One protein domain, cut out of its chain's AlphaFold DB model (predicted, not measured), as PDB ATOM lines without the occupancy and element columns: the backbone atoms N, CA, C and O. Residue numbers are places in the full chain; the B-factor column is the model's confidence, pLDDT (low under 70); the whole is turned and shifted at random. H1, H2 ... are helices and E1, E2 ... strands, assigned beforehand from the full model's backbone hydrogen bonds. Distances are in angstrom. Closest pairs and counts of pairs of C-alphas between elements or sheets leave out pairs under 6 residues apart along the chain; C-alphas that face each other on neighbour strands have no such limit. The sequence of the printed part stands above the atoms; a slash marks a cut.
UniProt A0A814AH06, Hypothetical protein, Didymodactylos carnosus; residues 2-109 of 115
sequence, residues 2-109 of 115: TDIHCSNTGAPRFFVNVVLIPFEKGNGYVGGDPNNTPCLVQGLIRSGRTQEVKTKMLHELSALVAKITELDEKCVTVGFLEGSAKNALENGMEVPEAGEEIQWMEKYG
ATOM      1  N   THR A   2     137.805 177.124 189.328       98.06
ATOM      2  CA  THR A   2     138.378 175.762 189.321       98.06
ATOM      3  C   THR A   2     138.224 175.025 190.648       98.06
ATOM      4  O   THR A   2     137.727 173.906 190.654       98.06
ATOM      5  N   ASP A   3     138.547 175.668 191.772       98.25
ATOM      6  CA  ASP A   3     138.440 175.024 193.090       98.25
ATOM      7  C   ASP A   3     137.005 174.608 193.432       98.25
ATOM      8  O   ASP A   3     136.787 173.471 193.836       98.25
ATOM      9  N   ILE A   4     136.029 175.496 193.206       98.31
ATOM     10  CA  ILE A   4     134.597 175.228 193.428       98.31
ATOM     11  C   ILE A   4     134.117 174.077 192.542       98.31
ATOM     12  O   ILE A   4     133.372 173.210 192.994       98.31
ATOM     13  N   HIS A   5     134.537 174.055 191.275       97.69
ATOM     14  CA  HIS A   5     134.160 172.979 190.368       97.69
ATOM     15  C   HIS A   5     134.702 171.634 190.861       97.69
ATOM     16  O   HIS A   5     133.936 170.686 191.025       97.69
ATOM     17  N   CYS A   6     136.001 171.547 191.142       96.31
ATOM     18  CA  CYS A   6     136.634 170.303 191.572       96.31
ATOM     19  C   CYS A   6     136.102 169.817 192.925       96.31
ATOM     20  O   CYS A   6     135.812 168.631 193.064       96.31
ATOM     21  N   SER A   7     135.912 170.711 193.900       97.12
ATOM     22  CA  SER A   7     135.440 170.338 195.240       97.12
ATOM     23  C   SER A   7     134.015 169.782 195.243       97.12
ATOM     24  O   SER A   7     133.708 168.903 196.044       97.12
ATOM     25  N   ASN A   8     133.151 170.257 194.343       96.69
ATOM     26  CA  ASN A   8     131.764 169.800 194.259       96.69
ATOM     27  C   ASN A   8     131.565 168.617 193.302       96.69
ATOM     28  O   ASN A   8     130.588 167.887 193.444       96.69
ATOM     29  N   THR A   9     132.453 168.414 192.323       93.50
ATOM     30  CA  THR A   9     132.254 167.398 191.270       93.50
ATOM     31  C   THR A   9     133.225 166.226 191.321       93.50
ATOM     32  O   THR A   9     132.978 165.237 190.631       93.50
ATOM     33  N   GLY A  10     134.340 166.355 192.048       91.31
ATOM     34  CA  GLY A  10     135.460 165.413 192.009       91.31
ATOM     35  C   GLY A  10     136.224 165.398 190.681       91.31
ATOM     36  O   GLY A  10     137.167 164.623 190.537       91.31
ATOM     37  N   ALA A  11     135.845 166.235 189.706       89.81
ATOM     38  CA  ALA A  11     136.499 166.262 188.409       89.81
ATOM     39  C   ALA A  11     137.962 166.732 188.547       89.81
ATOM     40  O   ALA A  11     138.229 167.706 189.264       89.81
ATOM     41  N   PRO A  12     138.910 166.087 187.844       88.44
ATOM     42  CA  PRO A  12     140.299 166.519 187.807       88.44
ATOM     43  C   PRO A  12     140.457 167.984 187.387       88.44
ATOM     44  O   PRO A  12     139.813 168.452 186.450       88.44
ATOM     45  N   ARG A  13     141.373 168.703 188.050       92.50
ATOM     46  CA  ARG A  13     141.599 170.143 187.820       92.50
ATOM     47  C   ARG A  13     141.945 170.483 186.372       92.50
ATOM     48  O   ARG A  13     141.551 171.542 185.897       92.50
ATOM     49  N   PHE A  14     142.662 169.598 185.679       88.38
ATOM     50  CA  PHE A  14     143.107 169.826 184.303       88.38
ATOM     51  C   PHE A  14     141.976 169.784 183.262       88.38
ATOM     52  O   PHE A  14     142.219 170.157 182.120       88.38
ATOM     53  N   PHE A  15     140.764 169.352 183.633       90.12
ATOM     54  CA  PHE A  15     139.575 169.473 182.780       90.12
ATOM     55  C   PHE A  15     138.889 170.843 182.897       90.12
ATOM     56  O   PHE A  15     137.987 171.181 182.132       90.12
ATOM     57  N   VAL A  16     139.275 171.671 183.872       94.56
ATOM     58  CA  VAL A  16     138.599 172.951 184.085       94.56
ATOM     59  C   VAL A  16     139.266 174.050 183.270       94.56
ATOM     60  O   VAL A  16     140.317 174.573 183.636       94.56
ATOM     61  N   ASN A  17     138.590 174.454 182.200       94.75
ATOM     62  CA  ASN A  17     138.971 175.587 181.368       94.75
ATOM     63  C   ASN A  17     138.226 176.855 181.818       94.75
ATOM     64  O   ASN A  17     137.018 176.823 182.051       94.75
ATOM     65  N   VAL A  18     138.933 177.986 181.929       97.31
ATOM     66  CA  VAL A  18     138.342 179.295 182.262       97.31
ATOM     67  C   VAL A  18     138.781 180.312 181.219       97.31
ATOM     68  O   VAL A  18     139.971 180.570 181.063       97.31
ATOM     69  N   VAL A  19     137.813 180.904 180.521       97.25
ATOM     70  CA  VAL A  19     138.045 181.938 179.505       97.25
ATOM     71  C   VAL A  19     137.371 183.228 179.958       97.25
ATOM     72  O   VAL A  19     136.188 183.227 180.291       97.25
ATOM     73  N   LEU A  20     138.129 184.325 179.976       96.50
ATOM     74  CA  LEU A  20     137.626 185.658 180.300       96.50
ATOM     75  C   LEU A  20     137.412 186.437 179.002       96.50
ATOM     76  O   LEU A  20     138.367 186.690 178.270       96.50
ATOM     77  N   ILE A  21     136.164 186.811 178.725       96.12
ATOM     78  CA  ILE A  21     135.788 187.573 177.530       96.12
ATOM     79  C   ILE A  21     135.316 188.960 177.988       96.12
ATOM     80  O   ILE A  21     134.205 189.071 178.509       96.12
ATOM     81  N   PRO A  22     136.145 190.011 177.857       93.75
ATOM     82  CA  PRO A  22     135.735 191.362 178.213       93.75
ATOM     83  C   PRO A  22     134.782 191.943 177.161       93.75
ATOM     84  O   PRO A  22     134.801 191.548 175.995       93.75
ATOM     85  N   PHE A  23     133.992 192.934 177.564       91.94
ATOM     86  CA  PHE A  23     133.188 193.765 176.667       91.94
ATOM     87  C   PHE A  23     133.419 195.248 176.977       91.94
ATOM     88  O   PHE A  23     133.840 195.611 178.077       91.94
ATOM     89  N   GLU A  24     133.173 196.113 175.995       91.44
ATOM     90  CA  GLU A  24     133.367 197.556 176.149       91.44
ATOM     91  C   GLU A  24     132.310 198.187 177.063       91.44
ATOM     92  O   GLU A  24     131.151 197.763 177.114       91.44
ATOM     93  N   LYS A  25     132.691 199.259 177.766       85.56
ATOM     94  CA  LYS A  25     131.755 200.035 178.583       85.56
ATOM     95  C   LYS A  25     130.592 200.536 177.717       85.56
ATOM     96  O   LYS A  25     130.816 201.132 176.671       85.56
ATOM     97  N   GLY A  26     129.363 200.341 178.194       88.44
ATOM     98  CA  GLY A  26     128.143 200.682 177.457       88.44
ATOM     99  C   GLY A  26     127.539 199.521 176.662       88.44
ATOM    100  O   GLY A  26     126.408 199.643 176.217       88.44
ATOM    101  N   ASN A  27     128.224 198.375 176.560       93.19
ATOM    102  CA  ASN A  27     127.686 197.170 175.912       93.19
ATOM    103  C   ASN A  27     127.061 196.173 176.907       93.19
ATOM    104  O   ASN A  27     126.716 195.055 176.531       93.19
ATOM    105  N   GLY A  28     126.920 196.565 178.174       92.69
ATOM    106  CA  GLY A  28     126.347 195.745 179.236       92.69
ATOM    107  C   GLY A  28     125.239 196.490 179.968       92.69
ATOM    108  O   GLY A  28     125.397 197.660 180.303       92.69
ATOM    109  N   TYR A  29     124.130 195.795 180.206       93.44
ATOM    110  CA  TYR A  29     122.949 196.317 180.884       93.44
ATOM    111  C   TYR A  29     122.383 195.229 181.792       93.44
ATOM    112  O   TYR A  29     122.343 194.059 181.403       93.44
ATOM    113  N   VAL A  30     121.876 195.604 182.964       93.38
ATOM    114  CA  VAL A  30     121.102 194.701 183.835       93.38
ATOM    115  C   VAL A  30     119.673 195.218 183.892       93.38
ATOM    116  O   VAL A  30     119.440 196.339 184.333       93.38
ATOM    117  N   GLY A  31     118.708 194.443 183.389       91.81
ATOM    118  CA  GLY A  31     117.304 194.880 183.325       91.81
ATOM    119  C   GLY A  31     117.076 196.152 182.492       91.81
ATOM    120  O   GLY A  31     116.108 196.867 182.725       91.81
ATOM    121  N   GLY A  32     117.978 196.457 181.552       93.06
ATOM    122  CA  GLY A  32     117.963 197.696 180.767       93.06
ATOM    123  C   GLY A  32     118.671 198.890 181.422       93.06
ATOM    124  O   GLY A  32     118.782 199.930 180.781       93.06
ATOM    125  N   ASP A  33     119.190 198.758 182.649       91.31
ATOM    126  CA  ASP A  33     119.951 199.817 183.323       91.31
ATOM    127  C   ASP A  33     121.430 199.812 182.878       91.31
ATOM    128  O   ASP A  33     122.134 198.835 183.160       91.31
ATOM    129  N   PRO A  34     121.922 200.879 182.213       90.69
ATOM    130  CA  PRO A  34     123.322 201.004 181.792       90.69
ATOM    131  C   PRO A  34     124.300 201.270 182.942       90.69
ATOM    132  O   PRO A  34     125.513 201.215 182.734       90.69
ATOM    133  N   ASN A  35     123.814 201.616 184.138       89.75
ATOM    134  CA  ASN A  35     124.674 201.891 185.291       89.75
ATOM    135  C   ASN A  35     125.112 200.612 186.011       89.75
ATOM    136  O   ASN A  35     126.080 200.634 186.770       89.75
ATOM    137  N   ASN A  36     124.428 199.493 185.759       90.50
ATOM    138  CA  ASN A  36     124.791 198.188 186.291       90.50
ATOM    139  C   ASN A  36     125.648 197.434 185.274       90.50
ATOM    140  O   ASN A  36     125.249 197.241 184.127       90.50
ATOM    141  N   THR A  37     126.816 196.967 185.711       92.12
ATOM    142  CA  THR A  37     127.708 196.160 184.871       92.12
ATOM    143  C   THR A  37     127.352 194.681 185.031       92.12
ATOM    144  O   THR A  37     127.551 194.149 186.125       92.12
ATOM    145  N   PRO A  38     126.829 193.997 183.995       95.56
ATOM    146  CA  PRO A  38     126.543 192.572 184.088       95.56
ATOM    147  C   PRO A  38     127.838 191.756 184.137       95.56
ATOM    148  O   PRO A  38     128.797 192.045 183.418       95.56
ATOM    149  N   CYS A  39     127.840 190.685 184.927       96.56
ATOM    150  CA  CYS A  39     128.874 189.656 184.891       96.56
ATOM    151  C   CYS A  39     128.223 188.289 184.673       96.56
ATOM    152  O   CYS A  39     127.413 187.838 185.481       96.56
ATOM    153  N   LEU A  40     128.561 187.636 183.560       96.88
ATOM    154  CA  LEU A  40     127.962 186.365 183.165       96.88
ATOM    155  C   LEU A  40     128.977 185.234 183.326       96.88
ATOM    156  O   LEU A  40     130.072 185.282 182.765       96.88
ATOM    157  N   VAL A  41     128.593 184.193 184.056       98.06
ATOM    158  CA  VAL A  41     129.357 182.956 184.213       98.06
ATOM    159  C   VAL A  41     128.556 181.825 183.582       98.06
ATOM    160  O   VAL A  41     127.592 181.333 184.165       98.06
ATOM    161  N   GLN A  42     128.961 181.396 182.391       97.88
ATOM    162  CA  GLN A  42     128.362 180.245 181.722       97.88
ATOM    163  C   GLN A  42     129.315 179.052 181.793       97.88
ATOM    164  O   GLN A  42     130.397 179.078 181.211       97.88
ATOM    165  N   GLY A  43     128.912 177.999 182.502       97.25
ATOM    166  CA  GLY A  43     129.653 176.743 182.555       97.25
ATOM    167  C   GLY A  43     129.105 175.735 181.553       97.25
ATOM    168  O   GLY A  43     127.941 175.355 181.645       97.25
ATOM    169  N   LEU A  44     129.941 175.261 180.631       95.50
ATOM    170  CA  LEU A  44     129.663 174.043 179.871       95.50
ATOM    171  C   LEU A  44     130.169 172.854 180.692       95.50
ATOM    172  O   LEU A  44     131.368 172.752 180.941       95.50
ATOM    173  N   ILE A  45     129.264 171.998 181.160       94.69
ATOM    174  CA  ILE A  45     129.603 170.879 182.047       94.69
ATOM    175  C   ILE A  45     129.013 169.565 181.541       94.69
ATOM    176  O   ILE A  45     128.039 169.536 180.790       94.69
ATOM    177  N   ARG A  46     129.587 168.452 182.000       92.69
ATOM    178  CA  ARG A  46     128.999 167.127 181.792       92.69
ATOM    179  C   ARG A  46     127.731 166.961 182.624       92.69
ATOM    180  O   ARG A  46     127.719 167.314 183.807       92.69
ATOM    181  N   SER A  47     126.719 166.340 182.028       92.44
ATOM    182  CA  SER A  47     125.539 165.848 182.742       92.44
ATOM    183  C   SER A  47     125.911 164.830 183.834       92.44
ATOM    184  O   SER A  47     127.038 164.334 183.904       92.44
ATOM    185  N   GLY A  48     124.950 164.506 184.701       90.19
ATOM    186  CA  GLY A  48     125.078 163.434 185.701       90.19
ATOM    187  C   GLY A  48     125.316 163.907 187.136       90.19
ATOM    188  O   GLY A  48     125.370 163.086 188.045       90.19
ATOM    189  N   ARG A  49     125.419 165.222 187.375       93.50
ATOM    190  CA  ARG A  49     125.436 165.783 188.736       93.50
ATOM    191  C   ARG A  49     124.008 165.994 189.233       93.50
ATOM    192  O   ARG A  49     123.127 166.372 188.460       93.50
ATOM    193  N   THR A  50     123.787 165.780 190.529       95.69
ATOM    194  CA  THR A  50     122.469 166.003 191.133       95.69
ATOM    195  C   THR A  50     122.109 167.488 191.129       95.69
ATOM    196  O   THR A  50     122.977 168.364 191.015       95.69
ATOM    197  N   GLN A  51     120.817 167.790 191.251       97.12
ATOM    198  CA  GLN A  51     120.367 169.176 191.280       97.12
ATOM    199  C   GLN A  51     120.905 169.917 192.509       97.12
ATOM    200  O   GLN A  51     121.233 171.092 192.404       97.12
ATOM    201  N   GLU A  52     121.080 169.237 193.641       97.94
ATOM    202  CA  GLU A  52     121.631 169.804 194.875       97.94
ATOM    203  C   GLU A  52     123.078 170.267 194.678       97.94
ATOM    204  O   GLU A  52     123.419 171.392 195.043       97.94
ATOM    205  N   VAL A  53     123.916 169.436 194.041       97.38
ATOM    206  CA  VAL A  53     125.306 169.792 193.708       97.38
ATOM    207  C   VAL A  53     125.334 171.002 192.775       97.38
ATOM    208  O   VAL A  53     126.062 171.961 193.032       97.38
ATOM    209  N   LYS A  54     124.502 170.999 191.725       97.50
ATOM    210  CA  LYS A  54     124.415 172.120 190.778       97.50
ATOM    211  C   LYS A  54     123.962 173.408 191.466       97.50
ATOM    212  O   LYS A  54     124.606 174.437 191.294       97.50
ATOM    213  N   THR A  55     122.911 173.361 192.282       98.31
ATOM    214  CA  THR A  55     122.409 174.526 193.024       98.31
ATOM    215  C   THR A  55     123.468 175.082 193.971       98.31
ATOM    216  O   THR A  55     123.698 176.290 193.988       98.31
ATOM    217  N   LYS A  56     124.183 174.221 194.703       98.50
ATOM    218  CA  LYS A  56     125.296 174.649 195.560       98.50
ATOM    219  C   LYS A  56     126.384 175.369 194.758       98.50
ATOM    220  O   LYS A  56     126.809 176.453 195.147       98.50
ATOM    221  N   MET A  57     126.787 174.810 193.617       98.44
ATOM    222  CA  MET A  57     127.785 175.435 192.746       98.44
ATOM    223  C   MET A  57     127.323 176.787 192.187       98.44
ATOM    224  O   MET A  57     128.139 177.702 192.117       98.44
ATOM    225  N   LEU A  58     126.045 176.941 191.814       98.56
ATOM    226  CA  LEU A  58     125.499 178.226 191.353       98.56
ATOM    227  C   LEU A  58     125.698 179.320 192.411       98.56
ATOM    228  O   LEU A  58     126.214 180.390 192.091       98.56
ATOM    229  N   HIS A  59     125.367 179.029 193.673       98.62
ATOM    230  CA  HIS A  59     125.545 179.973 194.780       98.62
ATOM    231  C   HIS A  59     127.020 180.271 195.080       98.62
ATOM    232  O   HIS A  59     127.394 181.435 195.212       98.62
ATOM    233  N   GLU A  60     127.879 179.250 195.153       98.69
ATOM    234  CA  GLU A  60     129.309 179.447 195.436       98.69
ATOM    235  C   GLU A  60     130.008 180.269 194.342       98.69
ATOM    236  O   GLU A  60     130.840 181.127 194.642       98.69
ATOM    237  N   LEU A  61     129.664 180.035 193.071       98.62
ATOM    238  CA  LEU A  61     130.206 180.791 191.942       98.62
ATOM    239  C   LEU A  61     129.704 182.235 191.927       98.62
ATOM    240  O   LEU A  61     130.511 183.139 191.713       98.62
ATOM    241  N   SER A  62     128.409 182.446 192.170       98.50
ATOM    242  CA  SER A  62     127.795 183.776 192.230       98.50
ATOM    243  C   SER A  62     128.471 184.640 193.297       98.50
ATOM    244  O   SER A  62     129.035 185.693 192.985       98.50
ATOM    245  N   ALA A  63     128.557 184.119 194.524       98.44
ATOM    246  CA  ALA A  63     129.202 184.795 195.643       98.44
ATOM    247  C   ALA A  63     130.701 185.048 195.397       98.44
ATOM    248  O   ALA A  63     131.212 186.121 195.724       98.44
ATOM    249  N   LEU A  64     131.423 184.085 194.804       98.31
ATOM    250  CA  LEU A  64     132.837 184.255 194.456       98.31
ATOM    251  C   LEU A  64     133.036 185.415 193.476       98.31
ATOM    252  O   LEU A  64     133.934 186.234 193.669       98.31
ATOM    253  N   VAL A  65     132.234 185.460 192.414       97.62
ATOM    254  CA  VAL A  65     132.381 186.462 191.356       97.62
ATOM    255  C   VAL A  65     131.989 187.842 191.855       97.62
ATOM    256  O   VAL A  65     132.777 188.767 191.670       97.62
ATOM    257  N   ALA A  66     130.859 187.974 192.552       97.75
ATOM    258  CA  ALA A  66     130.460 189.230 193.190       97.75
ATOM    259  C   ALA A  66     131.575 189.764 194.104       97.75
ATOM    260  O   ALA A  66     131.998 190.910 193.977       97.75
ATOM    261  N   LYS A  67     132.152 188.895 194.947       97.94
ATOM    262  CA  LYS A  67     133.259 189.261 195.842       97.94
ATOM    263  C   LYS A  67     134.514 189.729 195.103       97.94
ATOM    264  O   LYS A  67     135.116 190.709 195.521       97.94
ATOM    265  N   ILE A  68     134.959 189.013 194.067       96.88
ATOM    266  CA  ILE A  68     136.212 189.337 193.355       96.88
ATOM    267  C   ILE A  68     136.060 190.592 192.491       96.88
ATOM    268  O   ILE A  68     137.012 191.352 192.347       96.88
ATOM    269  N   THR A  69     134.887 190.779 191.891       93.56
ATOM    270  CA  THR A  69     134.615 191.897 190.975       93.56
ATOM    271  C   THR A  69     134.082 193.141 191.677       93.56
ATOM    272  O   THR A  69     133.944 194.172 191.028       93.56
ATOM    273  N   GLU A  70     133.766 193.038 192.972       96.06
ATOM    274  CA  GLU A  70     133.102 194.081 193.766       96.06
ATOM    275  C   GLU A  70     131.747 194.524 193.182       96.06
ATOM    276  O   GLU A  70     131.237 195.604 193.486       96.06
ATOM    277  N   LEU A  71     131.137 193.682 192.344       94.06
ATOM    278  CA  LEU A  71     129.796 193.899 191.823       94.06
ATOM    279  C   LEU A  71     128.747 193.492 192.859       94.06
ATOM    280  O   LEU A  71     128.928 192.543 193.623       94.06
ATOM    281  N   ASP A  72     127.605 194.175 192.821       95.19
ATOM    282  CA  ASP A  72     126.394 193.684 193.474       95.19
ATOM    283  C   ASP A  72     126.050 192.304 192.893       95.19
ATOM    284  O   ASP A  72     126.035 192.125 191.672       95.19
ATOM    285  N   GLU A  73     125.777 191.322 193.753       95.69
ATOM    286  CA  GLU A  73     125.475 189.952 193.330       95.69
ATOM    287  C   GLU A  73     124.266 189.899 192.382       95.69
ATOM    288  O   GLU A  73     124.221 189.052 191.494       95.69
ATOM    289  N   LYS A  74     123.341 190.869 192.458       94.00
ATOM    290  CA  LYS A  74     122.222 190.998 191.503       94.00
ATOM    291  C   LYS A  74     122.666 191.224 190.049       94.00
ATOM    292  O   LYS A  74     121.874 191.030 189.130       94.00
ATOM    293  N   CYS A  75     123.897 191.688 189.838       96.06
ATOM    294  CA  CYS A  75     124.495 191.900 188.522       96.06
ATOM    295  C   CYS A  75     125.224 190.651 188.006       96.06
ATOM    296  O   CYS A  75     125.654 190.627 186.851       96.06
ATOM    297  N   VAL A  76     125.379 189.623 188.846       97.56
ATOM    298  CA  VAL A  76     126.021 188.357 188.497       97.56
ATOM    299  C   VAL A  76     124.955 187.359 188.059       97.56
ATOM    300  O   VAL A  76     123.952 187.144 188.730       97.56
ATOM    301  N   THR A  77     125.164 186.721 186.913       97.62
ATOM    302  CA  THR A  77     124.328 185.609 186.449       97.62
ATOM    303  C   THR A  77     125.206 184.394 186.221       97.62
ATOM    304  O   THR A  77     126.151 184.447 185.436       97.62
ATOM    305  N   VAL A  78     124.879 183.287 186.887       98.44
ATOM    306  CA  VAL A  78     125.562 182.002 186.716       98.44
ATOM    307  C   VAL A  78     124.592 181.003 186.099       98.44
ATOM    308  O   VAL A  78     123.465 180.858 186.569       98.44
ATOM    309  N   GLY A  79     125.025 180.302 185.057       98.12
ATOM    310  CA  GLY A  79     124.232 179.276 184.391       98.12
ATOM    311  C   GLY A  79     125.086 178.107 183.918       98.12
ATOM    312  O   GLY A  79     126.272 178.265 183.622       98.12
ATOM    313  N   PHE A  80     124.468 176.930 183.827       97.94
ATOM    314  CA  PHE A  80     125.103 175.732 183.288       97.94
ATOM    315  C   PHE A  80     124.403 175.268 182.014       97.94
ATOM    316  O   PHE A  80     123.178 175.188 181.963       97.94
ATOM    317  N   LEU A  81     125.203 174.924 181.008       96.56
ATOM    318  CA  LEU A  81     124.789 174.117 179.870       96.56
ATOM    319  C   LEU A  81     125.343 172.711 180.081       96.56
ATOM    320  O   LEU A  81     126.550 172.535 180.244       96.56
ATOM    321  N   GLU A  82     124.457 171.719 180.102       94.06
ATOM    322  CA  GLU A  82     124.832 170.325 180.325       94.06
ATOM    323  C   GLU A  82     124.911 169.564 178.997       94.06
ATOM    324  O   GLU A  82     123.988 169.620 178.183       94.06
ATOM    325  N   GLY A  83     126.005 168.831 178.796       90.62
ATOM    326  CA  GLY A  83     126.209 167.945 177.651       90.62
ATOM    327  C   GLY A  83     126.555 166.519 178.075       90.62
ATOM    328  O   GLY A  83     127.101 166.287 179.154       90.62
ATOM    329  N   SER A  84     126.263 165.546 177.207       90.00
ATOM    330  CA  SER A  84     126.742 164.171 177.396       90.00
ATOM    331  C   SER A  84     128.266 164.124 177.302       90.00
ATOM    332  O   SER A  84     128.841 164.730 176.396       90.00
ATOM    333  N   ALA A  85     128.914 163.357 178.185       87.12
ATOM    334  CA  ALA A  85     130.358 163.135 178.132       87.12
ATOM    335  C   ALA A  85     130.818 162.557 176.781       87.12
ATOM    336  O   ALA A  85     131.870 162.932 176.273       87.12
ATOM    337  N   LYS A  86     129.970 161.745 176.137       85.94
ATOM    338  CA  LYS A  86     130.209 161.151 174.809       85.94
ATOM    339  C   LYS A  86     130.336 162.175 173.679       85.94
ATOM    340  O   LYS A  86     130.829 161.839 172.610       85.94
ATOM    341  N   ASN A  87     129.888 163.408 173.910       88.94
ATOM    342  CA  ASN A  87     129.962 164.507 172.950       88.94
ATOM    343  C   ASN A  87     131.056 165.523 173.318       88.94
ATOM    344  O   ASN A  87     131.033 166.647 172.818       88.94
ATOM    345  N   ALA A  88     131.988 165.156 174.201       89.75
ATOM    346  CA  ALA A  88     133.085 166.009 174.628       89.75
ATOM    347  C   ALA A  88     134.441 165.335 174.380       89.75
ATOM    348  O   ALA A  88     134.629 164.143 174.624       89.75
ATOM    349  N   LEU A  89     135.398 166.143 173.927       88.69
ATOM    350  CA  LEU A  89     136.800 165.777 173.796       88.69
ATOM    351  C   LEU A  89     137.632 166.831 174.526       88.69
ATOM    352  O   LEU A  89     137.526 168.017 174.219       88.69
ATOM    353  N   GLU A  90     138.478 166.410 175.457       84.94
ATOM    354  CA  GLU A  90     139.397 167.292 176.174       84.94
ATOM    355  C   GLU A  90     140.805 166.708 176.139       84.94
ATOM    356  O   GLU A  90     140.992 165.498 176.255       84.94
ATOM    357  N   ASN A  91     141.815 167.558 175.931       79.19
ATOM    358  CA  ASN A  91     143.209 167.129 175.749       79.19
ATOM    359  C   ASN A  91     143.383 166.035 174.671       79.19
ATOM    360  O   ASN A  91     144.252 165.174 174.779       79.19
ATOM    361  N   GLY A  92     142.540 166.057 173.631       84.25
ATOM    362  CA  GLY A  92     142.543 165.055 172.561       84.25
ATOM    363  C   GLY A  92     141.951 163.694 172.949       84.25
ATOM    364  O   GLY A  92     142.081 162.747 172.179       84.25
ATOM    365  N   MET A  93     141.307 163.582 174.113       84.50
ATOM    366  CA  MET A  93     140.745 162.341 174.645       84.50
ATOM    367  C   MET A  93     139.244 162.480 174.894       84.50
ATOM    368  O   MET A  93     138.768 163.532 175.319       84.50
ATOM    369  N   GLU A  94     138.497 161.402 174.651       87.56
ATOM    370  CA  GLU A  94     137.080 161.314 175.031       87.56
ATOM    371  C   GLU A  94     136.952 161.520 176.534       87.56
ATOM    372  O   GLU A  94     137.688 160.890 177.295       87.56
ATOM    373  N   VAL A  95     136.041 162.381 176.973       86.81
ATOM    374  CA  VAL A  95     135.849 162.644 178.404       86.81
ATOM    375  C   VAL A  95     135.025 161.502 179.018       86.81
ATOM    376  O   VAL A  95     134.058 161.060 178.395       86.81
ATOM    377  N   PRO A  96     135.363 160.996 180.222       86.50
ATOM    378  CA  PRO A  96     134.595 159.916 180.836       86.50
ATOM    379  C   PRO A  96     133.218 160.394 181.293       86.50
ATOM    380  O   PRO A  96     132.983 161.598 181.444       86.50
ATOM    381  N   GLU A  97     132.313 159.464 181.593       86.00
ATOM    382  CA  GLU A  97     131.096 159.811 182.326       86.00
ATOM    383  C   GLU A  97     131.435 160.308 183.745       86.00
ATOM    384  O   GLU A  97     132.546 160.143 184.262       86.00
ATOM    385  N   ALA A  98     130.478 160.991 184.373       81.31
ATOM    386  CA  ALA A  98     130.621 161.475 185.742       81.31
ATOM    387  C   ALA A  98     130.865 160.312 186.723       81.31
ATOM    388  O   ALA A  98     129.997 159.458 186.876       81.31
ATOM    389  N   GLY A  99     131.999 160.306 187.425       81.75
ATOM    390  CA  GLY A  99     132.360 159.272 188.402       81.75
ATOM    391  C   GLY A  99     133.278 158.171 187.860       81.75
ATOM    392  O   GLY A  99     133.778 157.370 188.647       81.75
ATOM    393  N   GLU A 100     133.540 158.135 186.551       85.00
ATOM    394  CA  GLU A 100     134.431 157.152 185.906       85.00
ATOM    395  C   GLU A 100     135.863 157.684 185.709       85.00
ATOM    396  O   GLU A 100     136.674 157.107 184.979       85.00
ATOM    397  N   GLU A 101     136.201 158.812 186.340       85.25
ATOM    398  CA  GLU A 101     137.476 159.490 186.121       85.25
ATOM    399  C   GLU A 101     138.683 158.620 186.503       85.25
ATOM    400  O   GLU A 101     139.704 158.695 185.828       85.25
ATOM    401  N   ILE A 102     138.580 157.760 187.523       84.00
ATOM    402  CA  ILE A 102     139.690 156.885 187.948       84.00
ATOM    403  C   ILE A 102     140.044 155.878 186.850       84.00
ATOM    404  O   ILE A 102     141.192 155.845 186.406       84.00
ATOM    405  N   GLN A 103     139.066 155.103 186.370       84.94
ATOM    406  CA  GLN A 103     139.299 154.094 185.328       84.94
ATOM    407  C   GLN A 103     139.775 154.743 184.025       84.94
ATOM    408  O   GLN A 103     140.616 154.203 183.305       84.94
ATOM    409  N   TRP A 104     139.254 155.931 183.723       87.44
ATOM    410  CA  TRP A 104     139.669 156.703 182.564       87.44
ATOM    411  C   TRP A 104     141.126 157.173 182.659       87.44
ATOM    412  O   TRP A 104     141.879 157.025 181.697       87.44
ATOM    413  N   MET A 105     141.563 157.676 183.818       85.25
ATOM    414  CA  MET A 105     142.956 158.089 184.021       85.25
ATOM    415  C   MET A 105     143.919 156.904 183.913       85.25
ATOM    416  O   MET A 105     144.975 157.038 183.296       85.25
ATOM    417  N   GLU A 106     143.535 155.735 184.434       86.69
ATOM    418  CA  GLU A 106     144.302 154.495 184.273       86.69
ATOM    419  C   GLU A 106     144.444 154.102 182.796       86.69
ATOM    420  O   GLU A 106     145.559 153.830 182.344       86.69
ATOM    421  N   LYS A 107     143.351 154.154 182.017       85.88
ATOM    422  CA  LYS A 107     143.350 153.850 180.572       85.88
ATOM    423  C   LYS A 107     144.338 154.716 179.785       85.88
ATOM    424  O   LYS A 107     144.984 154.211 178.869       85.88
ATOM    425  N   TYR A 108     144.451 156.000 180.121       83.12
ATOM    426  CA  TYR A 108     145.315 156.952 179.412       83.12
ATOM    427  C   TYR A 108     146.683 157.174 180.078       83.12
ATOM    428  O   TYR A 108     147.464 158.002 179.613       83.12
ATOM    429  N   GLY A 109     147.008 156.440 181.150       83.50
ATOM    430  CA  GLY A 109     148.283 156.581 181.864       83.50
ATOM    431  C   GLY A 109     148.476 157.949 182.530       83.50
ATOM    432  O   GLY A 109     149.610 158.375 182.755       83.50
TER     433      GLY A 109
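What this domain is: This is residues 2 to 109 of the 115 residues of the protein "Hypothetical protein" of Didymodactylos carnosus (UniProt A0A814AH06). A long helix, H2, packs on a two-stranded parallel ribbon, E1 and E2, mainly along E2, and the short helix H1 lies beside the first part of H2. H3 sits off at one end of the long axis, beyond residues 84 to 100, while the unnamed stretch of residues 10 to 38 reaches to the other end at Asn 35. The printed part has 108 residues, with three named helices and two named strands in the order H1, E1, H2, E2, H3. The class is mixed, helices and strands, although under half of the residues are in named elements. The whole is loose, with a radius of gyration of the C-alphas of 16.2 A, and elongated, spanning 52 by 28 by 21 A.

Where its parts are: H1, residues 2 to 9, begins at C-alpha 2 (138.378, 175.762, 189.321) and is 10.5 A long. E1 is residues 39 to 46, 22.7 A. H2, residues 51 to 69, is 26.8 A long and begins at C-alpha 51 (120.367, 169.176, 191.280). E2 is residues 76 to 83, 23.1 A. H3, residues 101 to 107, 9.9 A, ends at C-alpha 107 (143.350, 153.850, 180.572).

How they stand to each other: H1 and H2 touch, at a shallow tilt of 14 degrees, opposite ways; the closest C-alphas are those of Asn 8 and Val 53, 6.5 A. E1 and E2 are parallel neighbours at 19 degrees, with N 41 and O 77 within hydrogen-bond range at 2.8 A. E1, H2 and E2 form a strand-helix-strand unit, two parallel neighbour strands with a helix between, with a right-handed crossover. The closest C-alphas of H2 and E2 are those of Leu 58 and Val 78, 6.0 A. E1 and H2 are near each other, with 11 pairs of C-alphas within 10 A. H3 is apart from H1, H2 and E1. In H1, H2 and H3 every O i to N i+4 pair is within hydrogen-bond range.

The domain as a whole: The two farthest C-alphas, of Asn 35 and Lys 107, are 51.8 A apart. The printed part has no cut. The links H1 to E1 and E2 to H3 are long, with 29 and 17 residues. No printed residue has a pLDDT under 70.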